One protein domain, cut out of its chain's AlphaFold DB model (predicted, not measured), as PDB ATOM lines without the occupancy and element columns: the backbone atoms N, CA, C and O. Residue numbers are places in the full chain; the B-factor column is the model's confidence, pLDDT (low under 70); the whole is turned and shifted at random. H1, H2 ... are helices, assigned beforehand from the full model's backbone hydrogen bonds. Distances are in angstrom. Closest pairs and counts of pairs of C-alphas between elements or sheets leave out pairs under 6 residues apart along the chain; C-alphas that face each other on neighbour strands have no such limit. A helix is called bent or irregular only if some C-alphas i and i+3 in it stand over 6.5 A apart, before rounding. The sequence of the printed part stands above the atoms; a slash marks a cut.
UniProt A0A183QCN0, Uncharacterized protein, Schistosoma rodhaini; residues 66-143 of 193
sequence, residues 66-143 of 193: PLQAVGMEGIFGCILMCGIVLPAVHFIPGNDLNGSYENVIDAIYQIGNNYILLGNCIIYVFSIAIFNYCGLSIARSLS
ATOM      1  N   PRO A  66     206.455 428.424 493.825       82.94
ATOM      2  CA  PRO A  66     207.387 427.313 494.067       82.94
ATOM      3  C   PRO A  66     208.095 426.811 492.806       82.94
ATOM      4  O   PRO A  66     209.284 426.510 492.832       82.94
ATOM      5  N   LEU A  67     207.376 426.789 491.679       85.56
ATOM      6  CA  LEU A  67     207.921 426.351 490.392       85.56
ATOM      7  C   LEU A  67     209.038 427.269 489.863       85.56
ATOM      8  O   LEU A  67     209.969 426.798 489.221       85.56
ATOM      9  N   GLN A  68     208.960 428.575 490.131       87.25
ATOM     10  CA  GLN A  68     209.994 429.513 489.696       87.25
ATOM     11  C   GLN A  68     211.254 429.368 490.553       87.25
ATOM     12  O   GLN A  68     212.356 429.396 490.014       87.25
ATOM     13  N   ALA A  69     211.096 429.172 491.865       87.19
ATOM     14  CA  ALA A  69     212.220 428.954 492.775       87.19
ATOM     15  C   ALA A  69     213.008 427.687 492.395       87.19
ATOM     16  O   ALA A  69     214.199 427.782 492.104       87.19
ATOM     17  N   VAL A  70     212.324 426.543 492.257       88.00
ATOM     18  CA  VAL A  70     212.973 425.271 491.884       88.00
ATOM     19  C   VAL A  70     213.611 425.324 490.494       88.00
ATOM     20  O   VAL A  70     214.665 424.734 490.268       88.00
ATOM     21  N   GLY A  71     213.000 426.048 489.549       88.75
ATOM     22  CA  GLY A  71     213.546 426.216 488.203       88.75
ATOM     23  C   GLY A  71     214.856 427.005 488.204       88.75
ATOM     24  O   GLY A  71     215.820 426.598 487.557       88.75
ATOM     25  N   MET A  72     214.917 428.101 488.966       88.69
ATOM     26  CA  MET A  72     216.139 428.898 489.108       88.69
ATOM     27  C   MET A  72     217.248 428.105 489.807       88.69
ATOM     28  O   MET A  72     218.384 428.111 489.336       88.69
ATOM     29  N   GLU A  73     216.923 427.379 490.880       89.12
ATOM     30  CA  GLU A  73     217.863 426.483 491.566       89.12
ATOM     31  C   GLU A  73     218.405 425.400 490.632       89.12
ATOM     32  O   GLU A  73     219.613 425.176 490.591       89.12
ATOM     33  N   GLY A  74     217.538 424.781 489.825       89.81
ATOM     34  CA  GLY A  74     217.940 423.796 488.826       89.81
ATOM     35  C   GLY A  74     218.903 424.373 487.788       89.81
ATOM     36  O   GLY A  74     219.924 423.758 487.495       89.81
ATOM     37  N   ILE A  75     218.635 425.577 487.269       91.62
ATOM     38  CA  ILE A  75     219.510 426.232 486.283       91.62
ATOM     39  C   ILE A  75     220.876 426.561 486.893       91.62
ATOM     40  O   ILE A  75     221.903 426.223 486.303       91.62
ATOM     41  N   PHE A  76     220.914 427.179 488.078       91.88
ATOM     42  CA  PHE A  76     222.180 427.475 488.755       91.88
ATOM     43  C   PHE A  76     222.938 426.197 489.129       91.88
ATOM     44  O   PHE A  76     224.151 426.136 488.938       91.88
ATOM     45  N   GLY A  77     222.233 425.159 489.580       89.81
ATOM     46  CA  GLY A  77     222.802 423.843 489.857       89.81
ATOM     47  C   GLY A  77     223.433 423.215 488.616       89.81
ATOM     48  O   GLY A  77     224.576 422.772 488.678       89.81
ATOM     49  N   CYS A  78     222.749 423.255 487.470       90.00
ATOM     50  CA  CYS A  78     223.289 422.774 486.196       90.00
ATOM     51  C   CYS A  78     224.533 423.561 485.764       90.00
ATOM     52  O   CYS A  78     225.516 422.957 485.347       90.00
ATOM     53  N   ILE A  79     224.527 424.892 485.889       92.38
ATOM     54  CA  ILE A  79     225.688 425.727 485.540       92.38
ATOM     55  C   ILE A  79     226.886 425.392 486.435       92.38
ATOM     56  O   ILE A  79     227.993 425.219 485.931       92.38
ATOM     57  N   LEU A  80     226.678 425.268 487.749       90.94
ATOM     58  CA  LEU A  80     227.743 424.929 488.696       90.94
ATOM     59  C   LEU A  80     228.266 423.505 488.479       90.94
ATOM     60  O   LEU A  80     229.479 423.287 488.490       90.94
ATOM     61  N   MET A  81     227.373 422.545 488.232       86.81
ATOM     62  CA  MET A  81     227.758 421.161 487.964       86.81
ATOM     63  C   MET A  81     228.553 421.039 486.665       86.81
ATOM     64  O   MET A  81     229.652 420.490 486.677       86.81
ATOM     65  N   CYS A  82     228.056 421.607 485.564       85.88
ATOM     66  CA  CYS A  82     228.730 421.545 484.268       85.88
ATOM     67  C   CYS A  82     230.007 422.390 484.211       85.88
ATOM     68  O   CYS A  82     230.974 421.989 483.569       85.88
ATOM     69  N   GLY A  83     230.016 423.558 484.853       85.31
ATOM     70  CA  GLY A  83     231.114 424.519 484.752       85.31
ATOM     71  C   GLY A  83     232.237 424.321 485.766       85.31
ATOM     72  O   GLY A  83     233.368 424.705 485.482       85.31
ATOM     73  N   ILE A  84     231.949 423.750 486.941       85.00
ATOM     74  CA  ILE A  84     232.915 423.672 488.047       85.00
ATOM     75  C   ILE A  84     233.107 422.232 488.507       85.00
ATOM     76  O   ILE A  84     234.238 421.759 488.535       85.00
ATOM     77  N   VAL A  85     232.030 421.523 488.857       84.31
ATOM     78  CA  VAL A  85     232.150 420.209 489.513       84.31
ATOM     79  C   VAL A  85     232.652 419.138 488.547       84.31
ATOM     80  O   VAL A  85     233.670 418.516 488.826       84.31
ATOM     81  N   LEU A  86     232.004 418.955 487.393       82.12
ATOM     82  CA  LEU A  86     232.421 417.962 486.396       82.12
ATOM     83  C   LEU A  86     233.870 418.153 485.911       82.12
ATOM     84  O   LEU A  86     234.612 417.168 485.902       82.12
ATOM     85  N   PRO A  87     234.337 419.371 485.558       79.19
ATOM     86  CA  PRO A  87     235.741 419.551 485.208       79.19
ATOM     87  C   PRO A  87     236.665 419.342 486.411       79.19
ATOM     88  O   PRO A  87     237.699 418.700 486.256       79.19
ATOM     89  N   ALA A  88     236.305 419.815 487.611       80.31
ATOM     90  CA  ALA A  88     237.127 419.603 488.802       80.31
ATOM     91  C   ALA A  88     237.337 418.114 489.095       80.31
ATOM     92  O   ALA A  88     238.471 417.713 489.339       80.31
ATOM     93  N   VAL A  89     236.284 417.293 489.019       76.38
ATOM     94  CA  VAL A  89     236.386 415.845 489.249       76.38
ATOM     95  C   VAL A  89     237.189 415.155 488.146       76.38
ATOM     96  O   VAL A  89     237.993 414.275 488.444       76.38
ATOM     97  N   HIS A  90     237.072 415.608 486.893       72.38
ATOM     98  CA  HIS A  90     237.865 415.061 485.793       72.38
ATOM     99  C   HIS A  90     239.381 415.233 486.004       72.38
ATOM    100  O   HIS A  90     240.158 414.335 485.678       72.38
ATOM    101  N   PHE A  91     239.808 416.357 486.591       69.19
ATOM    102  CA  PHE A  91     241.219 416.626 486.890       69.19
ATOM    103  C   PHE A  91     241.756 415.903 488.134       69.19
ATOM    104  O   PHE A  91     242.968 415.925 488.359       69.19
ATOM    105  N   ILE A  92     240.904 415.269 488.947       71.12
ATOM    106  CA  ILE A  92     241.362 414.515 490.117       71.12
ATOM    107  C   ILE A  92     241.892 413.153 489.638       71.12
ATOM    108  O   ILE A  92     241.126 412.361 489.079       71.12
ATOM    109  N   PRO A  93     243.190 412.853 489.853       60.03
ATOM    110  CA  PRO A  93     243.785 411.617 489.372       60.03
ATOM    111  C   PRO A  93     243.213 410.422 490.134       60.03
ATOM    112  O   PRO A  93     243.303 410.364 491.362       60.03
ATOM    113  N   GLY A  94     242.625 409.482 489.399       61.44
ATOM    114  CA  GLY A  94     241.970 408.288 489.927       61.44
ATOM    115  C   GLY A  94     242.430 407.004 489.263       61.44
ATOM    116  O   GLY A  94     243.327 407.006 488.424       61.44
ATOM    117  N   ASN A  95     241.840 405.890 489.691       57.31
ATOM    118  CA  ASN A  95     242.284 404.548 489.316       57.31
ATOM    119  C   ASN A  95     241.475 403.928 488.155       57.31
ATOM    120  O   ASN A  95     241.675 402.752 487.856       57.31
ATOM    121  N   ASP A  96     240.576 404.694 487.524       57.72
ATOM    122  CA  ASP A  96     239.785 404.260 486.366       57.72
ATOM    123  C   ASP A  96     240.511 404.522 485.034       57.72
ATOM    124  O   ASP A  96     241.626 405.056 484.991       57.72
ATOM    125  N   LEU A  97     239.894 404.099 483.920       49.97
ATOM    126  CA  LEU A  97     240.421 404.250 482.557       49.97
ATOM    127  C   LEU A  97     240.947 405.688 482.341       49.97
ATOM    128  O   LEU A  97     240.281 406.646 482.700       49.97
ATOM    129  N   ASN A  98     242.142 405.876 481.779       55.41
ATOM    130  CA  ASN A  98     242.805 407.189 481.615       55.41
ATOM    131  C   ASN A  98     243.240 407.940 482.896       55.41
ATOM    132  O   ASN A  98     243.687 409.081 482.791       55.41
ATOM    133  N   GLY A  99     243.205 407.327 484.083       58.75
ATOM    134  CA  GLY A  99     243.796 407.917 485.291       58.75
ATOM    135  C   GLY A  99     242.982 409.056 485.918       58.75
ATOM    136  O   GLY A  99     243.546 409.880 486.635       58.75
ATOM    137  N   SER A 100     241.674 409.114 485.656       57.09
ATOM    138  CA  SER A 100     240.718 410.046 486.280       57.09
ATOM    139  C   SER A 100     239.812 409.287 487.257       57.09
ATOM    140  O   SER A 100     239.587 408.095 487.067       57.09
ATOM    141  N   TYR A 101     239.323 409.938 488.319       55.72
ATOM    142  CA  TYR A 101     238.393 409.317 489.283       55.72
ATOM    143  C   TYR A 101     236.965 409.177 488.734       55.72
ATOM    144  O   TYR A 101     236.272 408.245 489.118       55.72
ATOM    145  N   GLU A 102     236.532 410.075 487.840       60.94
ATOM    146  CA  GLU A 102     235.255 409.966 487.125       60.94
ATOM    147  C   GLU A 102     235.417 410.506 485.697       60.94
ATOM    148  O   GLU A 102     235.536 411.712 485.454       60.94
ATOM    149  N   ASN A 103     235.409 409.610 484.708       68.44
ATOM    150  CA  ASN A 103     235.446 410.014 483.304       68.44
ATOM    151  C   ASN A 103     234.055 410.404 482.823       68.44
ATOM    152  O   ASN A 103     233.298 409.585 482.305       68.44
ATOM    153  N   VAL A 104     233.754 411.697 482.918       72.69
ATOM    154  CA  VAL A 104     232.498 412.280 482.424       72.69
ATOM    155  C   VAL A 104     232.243 411.924 480.950       72.69
ATOM    156  O   VAL A 104     231.111 411.657 480.559       72.69
ATOM    157  N   ILE A 105     233.299 411.857 480.131       75.69
ATOM    158  CA  ILE A 105     233.213 411.530 478.699       75.69
ATOM    159  C   ILE A 105     232.758 410.079 478.478       75.69
ATOM    160  O   ILE A 105     231.921 409.823 477.614       75.69
ATOM    161  N   ASP A 106     233.271 409.142 479.277       77.94
ATOM    162  CA  ASP A 106     232.911 407.724 479.183       77.94
ATOM    163  C   ASP A 106     231.479 407.485 479.683       77.94
ATOM    164  O   ASP A 106     230.692 406.793 479.040       77.94
ATOM    165  N   ALA A 107     231.079 408.172 480.759       80.19
ATOM    166  CA  ALA A 107     229.709 408.133 481.264       80.19
ATOM    167  C   ALA A 107     228.690 408.643 480.227       80.19
ATOM    168  O   ALA A 107     227.656 408.012 480.004       80.19
ATOM    169  N   ILE A 108     228.987 409.753 479.540       81.50
ATOM    170  CA  ILE A 108     228.128 410.280 478.467       81.50
ATOM    171  C   ILE A 108     228.044 409.287 477.302       81.50
ATOM    172  O   ILE A 108     226.956 409.049 476.771       81.50
ATOM    173  N   TYR A 109     229.168 408.673 476.924       83.88
ATOM    174  CA  TYR A 109     229.199 407.660 475.871       83.88
ATOM    175  C   TYR A 109     228.355 406.427 476.238       83.88
ATOM    176  O   TYR A 109     227.569 405.936 475.423       83.88
ATOM    177  N   GLN A 110     228.437 405.968 477.488       84.31
ATOM    178  CA  GLN A 110     227.672 404.830 477.993       84.31
ATOM    179  C   GLN A 110     226.161 405.102 478.027       84.31
ATOM    180  O   GLN A 110     225.369 404.231 477.656       84.31
ATOM    181  N   ILE A 111     225.758 406.316 478.417       85.69
ATOM    182  CA  ILE A 111     224.356 406.753 478.391       85.69
ATOM    183  C   ILE A 111     223.830 406.798 476.950       85.69
ATOM    184  O   ILE A 111     222.717 406.346 476.695       85.69
ATOM    185  N   GLY A 112     224.631 407.289 475.999       83.94
ATOM    186  CA  GLY A 112     224.247 407.351 474.585       83.94
ATOM    187  C   GLY A 112     224.098 405.978 473.922       83.94
ATOM    188  O   GLY A 112     223.256 405.807 473.043       83.94
ATOM    189  N   ASN A 113     224.883 404.988 474.352       90.38
ATOM    190  CA  ASN A 113     224.888 403.655 473.750       90.38
ATOM    191  C   ASN A 113     223.792 402.718 474.303       90.38
ATOM    192  O   ASN A 113     223.431 401.741 473.647       90.38
ATOM    193  N   ASN A 114     223.255 402.982 475.501       91.94
ATOM    194  CA  ASN A 114     222.263 402.117 476.145       91.94
ATOM    195  C   ASN A 114     220.920 402.832 476.369       91.94
ATOM    196  O   ASN A 114     220.759 403.626 477.296       91.94
ATOM    197  N   TYR A 115     219.913 402.460 475.575       88.19
ATOM    198  CA  TYR A 115     218.565 403.035 475.646       88.19
ATOM    199  C   TYR A 115     217.849 402.795 476.984       88.19
ATOM    200  O   TYR A 115     217.063 403.639 477.412       88.19
ATOM    201  N   ILE A 116     218.123 401.676 477.667       91.06
ATOM    202  CA  ILE A 116     217.544 401.381 478.989       91.06
ATOM    203  C   ILE A 116     218.133 402.339 480.028       91.06
ATOM    204  O   ILE A 116     217.405 402.898 480.847       91.06
ATOM    205  N   LEU A 117     219.449 402.564 479.963       89.06
ATOM    206  CA  LEU A 117     220.135 403.492 480.859       89.06
ATOM    207  C   LEU A 117     219.649 404.927 480.631       89.06
ATOM    208  O   LEU A 117     219.285 405.602 481.590       89.06
ATOM    209  N   LEU A 118     219.555 405.356 479.370       89.50
ATOM    210  CA  LEU A 118     219.027 406.670 479.009       89.50
ATOM    211  C   LEU A 118     217.591 406.871 479.515       89.50
ATOM    212  O   LEU A 118     217.290 407.902 480.116       89.50
ATOM    213  N   GLY A 119     216.716 405.878 479.321       91.81
ATOM    214  CA  GLY A 119     215.346 405.908 479.835       91.81
ATOM    215  C   GLY A 119     215.302 406.064 481.357       91.81
ATOM    216  O   GLY A 119     214.588 406.931 481.866       91.81
ATOM    217  N   ASN A 120     216.122 405.298 482.082       90.56
ATOM    218  CA  ASN A 120     216.228 405.403 483.537       90.56
ATOM    219  C   ASN A 120     216.738 406.780 483.986       90.56
ATOM    220  O   ASN A 120     216.191 407.345 484.932       90.56
ATOM    221  N   CYS A 121     217.730 407.354 483.298       90.12
ATOM    222  CA  CYS A 121     218.227 408.700 483.585       90.12
ATOM    223  C   CYS A 121     217.131 409.760 483.414       90.12
ATOM    224  O   CYS A 121     216.966 410.617 484.282       90.12
ATOM    225  N   ILE A 122     216.350 409.692 482.332       91.38
ATOM    226  CA  ILE A 122     215.258 410.641 482.075       91.38
ATOM    227  C   ILE A 122     214.193 410.539 483.170       91.38
ATOM    228  O   ILE A 122     213.824 411.556 483.761       91.38
ATOM    229  N   ILE A 123     213.733 409.323 483.480       94.00
ATOM    230  CA  ILE A 123     212.742 409.090 484.542       94.00
ATOM    231  C   ILE A 123     213.256 409.640 485.874       94.00
ATOM    232  O   ILE A 123     212.522 410.333 486.576       94.00
ATOM    233  N   TYR A 124     214.527 409.396 486.193       90.56
ATOM    234  CA  TYR A 124     215.150 409.867 487.423       90.56
ATOM    235  C   TYR A 124     215.172 411.400 487.527       90.56
ATOM    236  O   TYR A 124     214.773 411.953 488.554       90.56
ATOM    237  N   VAL A 125     215.552 412.100 486.451       90.31
ATOM    238  CA  VAL A 125     215.541 413.573 486.401       90.31
ATOM    239  C   VAL A 125     214.127 414.120 486.608       90.31
ATOM    240  O   VAL A 125     213.930 415.026 487.421       90.31
ATOM    241  N   PHE A 126     213.125 413.547 485.933       91.25
ATOM    242  CA  PHE A 126     211.730 413.948 486.123       91.25
ATOM    243  C   PHE A 126     211.237 413.682 487.550       91.25
ATOM    244  O   PHE A 126     210.574 414.540 488.135       91.25
ATOM    245  N   SER A 127     211.586 412.536 488.143       91.56
ATOM    246  CA  SER A 127     211.240 412.222 489.531       91.56
ATOM    247  C   SER A 127     211.827 413.231 490.514       91.56
ATOM    248  O   SER A 127     211.105 413.689 491.399       91.56
ATOM    249  N   ILE A 128     213.092 413.627 490.347       88.81
ATOM    250  CA  ILE A 128     213.721 414.642 491.205       88.81
ATOM    251  C   ILE A 128     213.031 415.999 491.040       88.81
ATOM    252  O   ILE A 128     212.737 416.660 492.034       88.81
ATOM    253  N   ALA A 129     212.728 416.407 489.806       87.81
ATOM    254  CA  ALA A 129     212.063 417.682 489.546       87.81
ATOM    255  C   ALA A 129     210.680 417.754 490.218       87.81
ATOM    256  O   ALA A 129     210.362 418.741 490.887       87.81
ATOM    257  N   ILE A 130     209.880 416.689 490.095       88.62
ATOM    258  CA  ILE A 130     208.566 416.589 490.743       88.62
ATOM    259  C   ILE A 130     208.719 416.559 492.265       88.62
ATOM    260  O   ILE A 130     207.988 417.263 492.959       88.62
ATOM    261  N   PHE A 131     209.677 415.792 492.794       85.38
ATOM    262  CA  PHE A 131     209.934 415.718 494.232       85.38
ATOM    263  C   PHE A 131     210.288 417.093 494.816       85.38
ATOM    264  O   PHE A 131     209.678 417.510 495.800       85.38
ATOM    265  N   ASN A 132     211.193 417.834 494.171       86.94
ATOM    266  CA  ASN A 132     211.593 419.169 494.614       86.94
ATOM    267  C   ASN A 132     210.432 420.168 494.537       86.94
ATOM    268  O   ASN A 132     210.206 420.923 495.484       86.94
ATOM    269  N   TYR A 133     209.642 420.141 493.458       86.88
ATOM    270  CA  TYR A 133     208.444 420.976 493.344       86.88
ATOM    271  C   TYR A 133     207.420 420.671 494.447       86.88
ATOM    272  O   TYR A 133     206.924 421.591 495.101       86.88
ATOM    273  N   CYS A 134     207.125 419.393 494.690       85.12
ATOM    274  CA  CYS A 134     206.219 418.970 495.754       85.12
ATOM    275  C   CYS A 134     206.749 419.371 497.137       85.12
ATOM    276  O   CYS A 134     205.986 419.901 497.941       85.12
ATOM    277  N   GLY A 135     208.048 419.203 497.399       82.19
ATOM    278  CA  GLY A 135     208.685 419.610 498.654       82.19
ATOM    279  C   GLY A 135     208.565 421.111 498.926       82.19
ATOM    280  O   GLY A 135     208.180 421.513 500.025       82.19
ATOM    281  N   LEU A 136     208.808 421.951 497.913       83.38
ATOM    282  CA  LEU A 136     208.635 423.409 497.998       83.38
ATOM    283  C   LEU A 136     207.157 423.819 498.111       83.38
ATOM    284  O   LEU A 136     206.820 424.733 498.862       83.38
ATOM    285  N   SER A 137     206.254 423.134 497.407       84.56
ATOM    286  CA  SER A 137     204.805 423.364 497.504       84.56
ATOM    287  C   SER A 137     204.268 423.045 498.906       84.56
ATOM    288  O   SER A 137     203.471 423.804 499.473       84.56
ATOM    289  N   ILE A 138     204.774 421.966 499.510       82.06
ATOM    290  CA  ILE A 138     204.497 421.606 500.898       82.06
ATOM    291  C   ILE A 138     205.096 422.653 501.830       82.06
ATOM    292  O   ILE A 138     204.356 423.152 502.653       82.06
ATOM    293  N   ALA A 139     206.347 423.085 501.664       80.38
ATOM    294  CA  ALA A 139     206.946 424.134 502.505       80.38
ATOM    295  C   ALA A 139     206.244 425.508 502.399       80.38
ATOM    296  O   ALA A 139     206.289 426.330 503.319       80.38
ATOM    297  N   ARG A 140     205.576 425.782 501.271       76.88
ATOM    298  CA  ARG A 140     204.725 426.967 501.109       76.88
ATOM    299  C   ARG A 140     203.424 426.841 501.906       76.88
ATOM    300  O   ARG A 140     203.004 427.813 502.529       76.88
ATOM    301  N   SER A 141     202.789 425.671 501.860       78.19
ATOM    302  CA  SER A 141     201.446 425.431 502.421       78.19
ATOM    303  C   SER A 141     201.475 424.970 503.886       78.19
ATOM    304  O   SER A 141     200.565 425.248 504.658       78.19
ATOM    305  N   LEU A 142     202.542 424.277 504.263       71.38
ATOM    306  CA  LEU A 142     202.862 423.653 505.544       71.38
ATOM    307  C   LEU A 142     204.261 424.156 505.966       71.38
ATOM    308  O   LEU A 142     205.056 424.576 505.138       71.38
ATOM    309  N   SER A 143     204.572 424.204 507.262       75.81
ATOM    310  CA  SER A 143     205.896 424.644 507.759       75.81
ATOM    311  C   SER A 143     207.066 423.806 507.202       75.81
ATOM    312  O   SER A 143     206.867 422.642 506.845       75.81
TER     313      SER A 143
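AT A GLANCE: This is residues 66 to 143 of the 193 residues of an uncharacterized protein of Schistosoma rodhaini (UniProt A0A183QCN0). Three helices make an open triangular frame with an empty middle: the two long helices, H3 and H1, form a V that is joined where the beginning of H1 meets the later part of H3, and the short helix H2 spans most of the V's wide end. A loop, residues 91 to 103, makes the turn from H1 into H2, while H2 and H3 meet at a sharp corner. The printed part has 78 residues, with three named helices in the order H1, H2, H3 and no named strand; its class is all helix. The whole is loose, with a radius of gyration of the C-alphas of 16.3 A, and elongated, spanning 50 by 28 by 17 A.

IN THESE COORDINATES: Start with the longest helix, H3, residues 115 to 141: find C-alpha 115 at (218.565, 403.035, 475.646), and from there the helix runs 38.9 A to C-alpha 141 at (201.446, 425.431, 502.421). Go next to C-alpha 66 at (207.387, 427.313, 494.067), where H1, residues 66 to 90, begins; it is 33.9 A long from first to last C-alpha. H1 has a kink of 35 degrees near residue 81 and is only just irregular: C-alphas 83 and 86 are 6.9 A apart. H2, residues 104 to 113, is 14.4 A long.

HOW THE PARTS SIT: Look first at residues 129 to 140 of H3, which touch H1 at its residues 66 to 70 alone. The closest C-alphas there are those of Pro 66 and Leu 136, 5.7 A apart. H1 and H3 run opposite ways at a steep tilt of 46 degrees. At residues 117 to 118, H3 only just touches H2, with 3 pairs of C-alphas within 8 A, and only at the corner by their link; the closest C-alphas are those of Ile 111 and Leu 118, 5.4 A apart. Their tilt of 69 degrees is steep, only just short of about perpendicular, and they run opposite ways. H1 and H2 are close but not clearly touching: their closest C-alphas, those of His 90 and Val 104, are 6.9 A apart. In H2 and H3 every O i to N i+4 pair is within hydrogen-bond range; in H1, 19 of 21 are.

THE WHOLE: The two C-alphas farthest apart are those of Asn 98 and Ser 141, at 49.8 A. The printed part has no cut. The link from H1 to H2, 13 residues, is long; the link from H2 to H3, 1 residue, is tight. Look along residues 75 to 85 of H1 and 122 to 128 of H3 for stretches that stand free. The mean pLDDT of the printed part is 81.4, and the model's confidence is low, under 70, at residue 91 and residues 93 to 103.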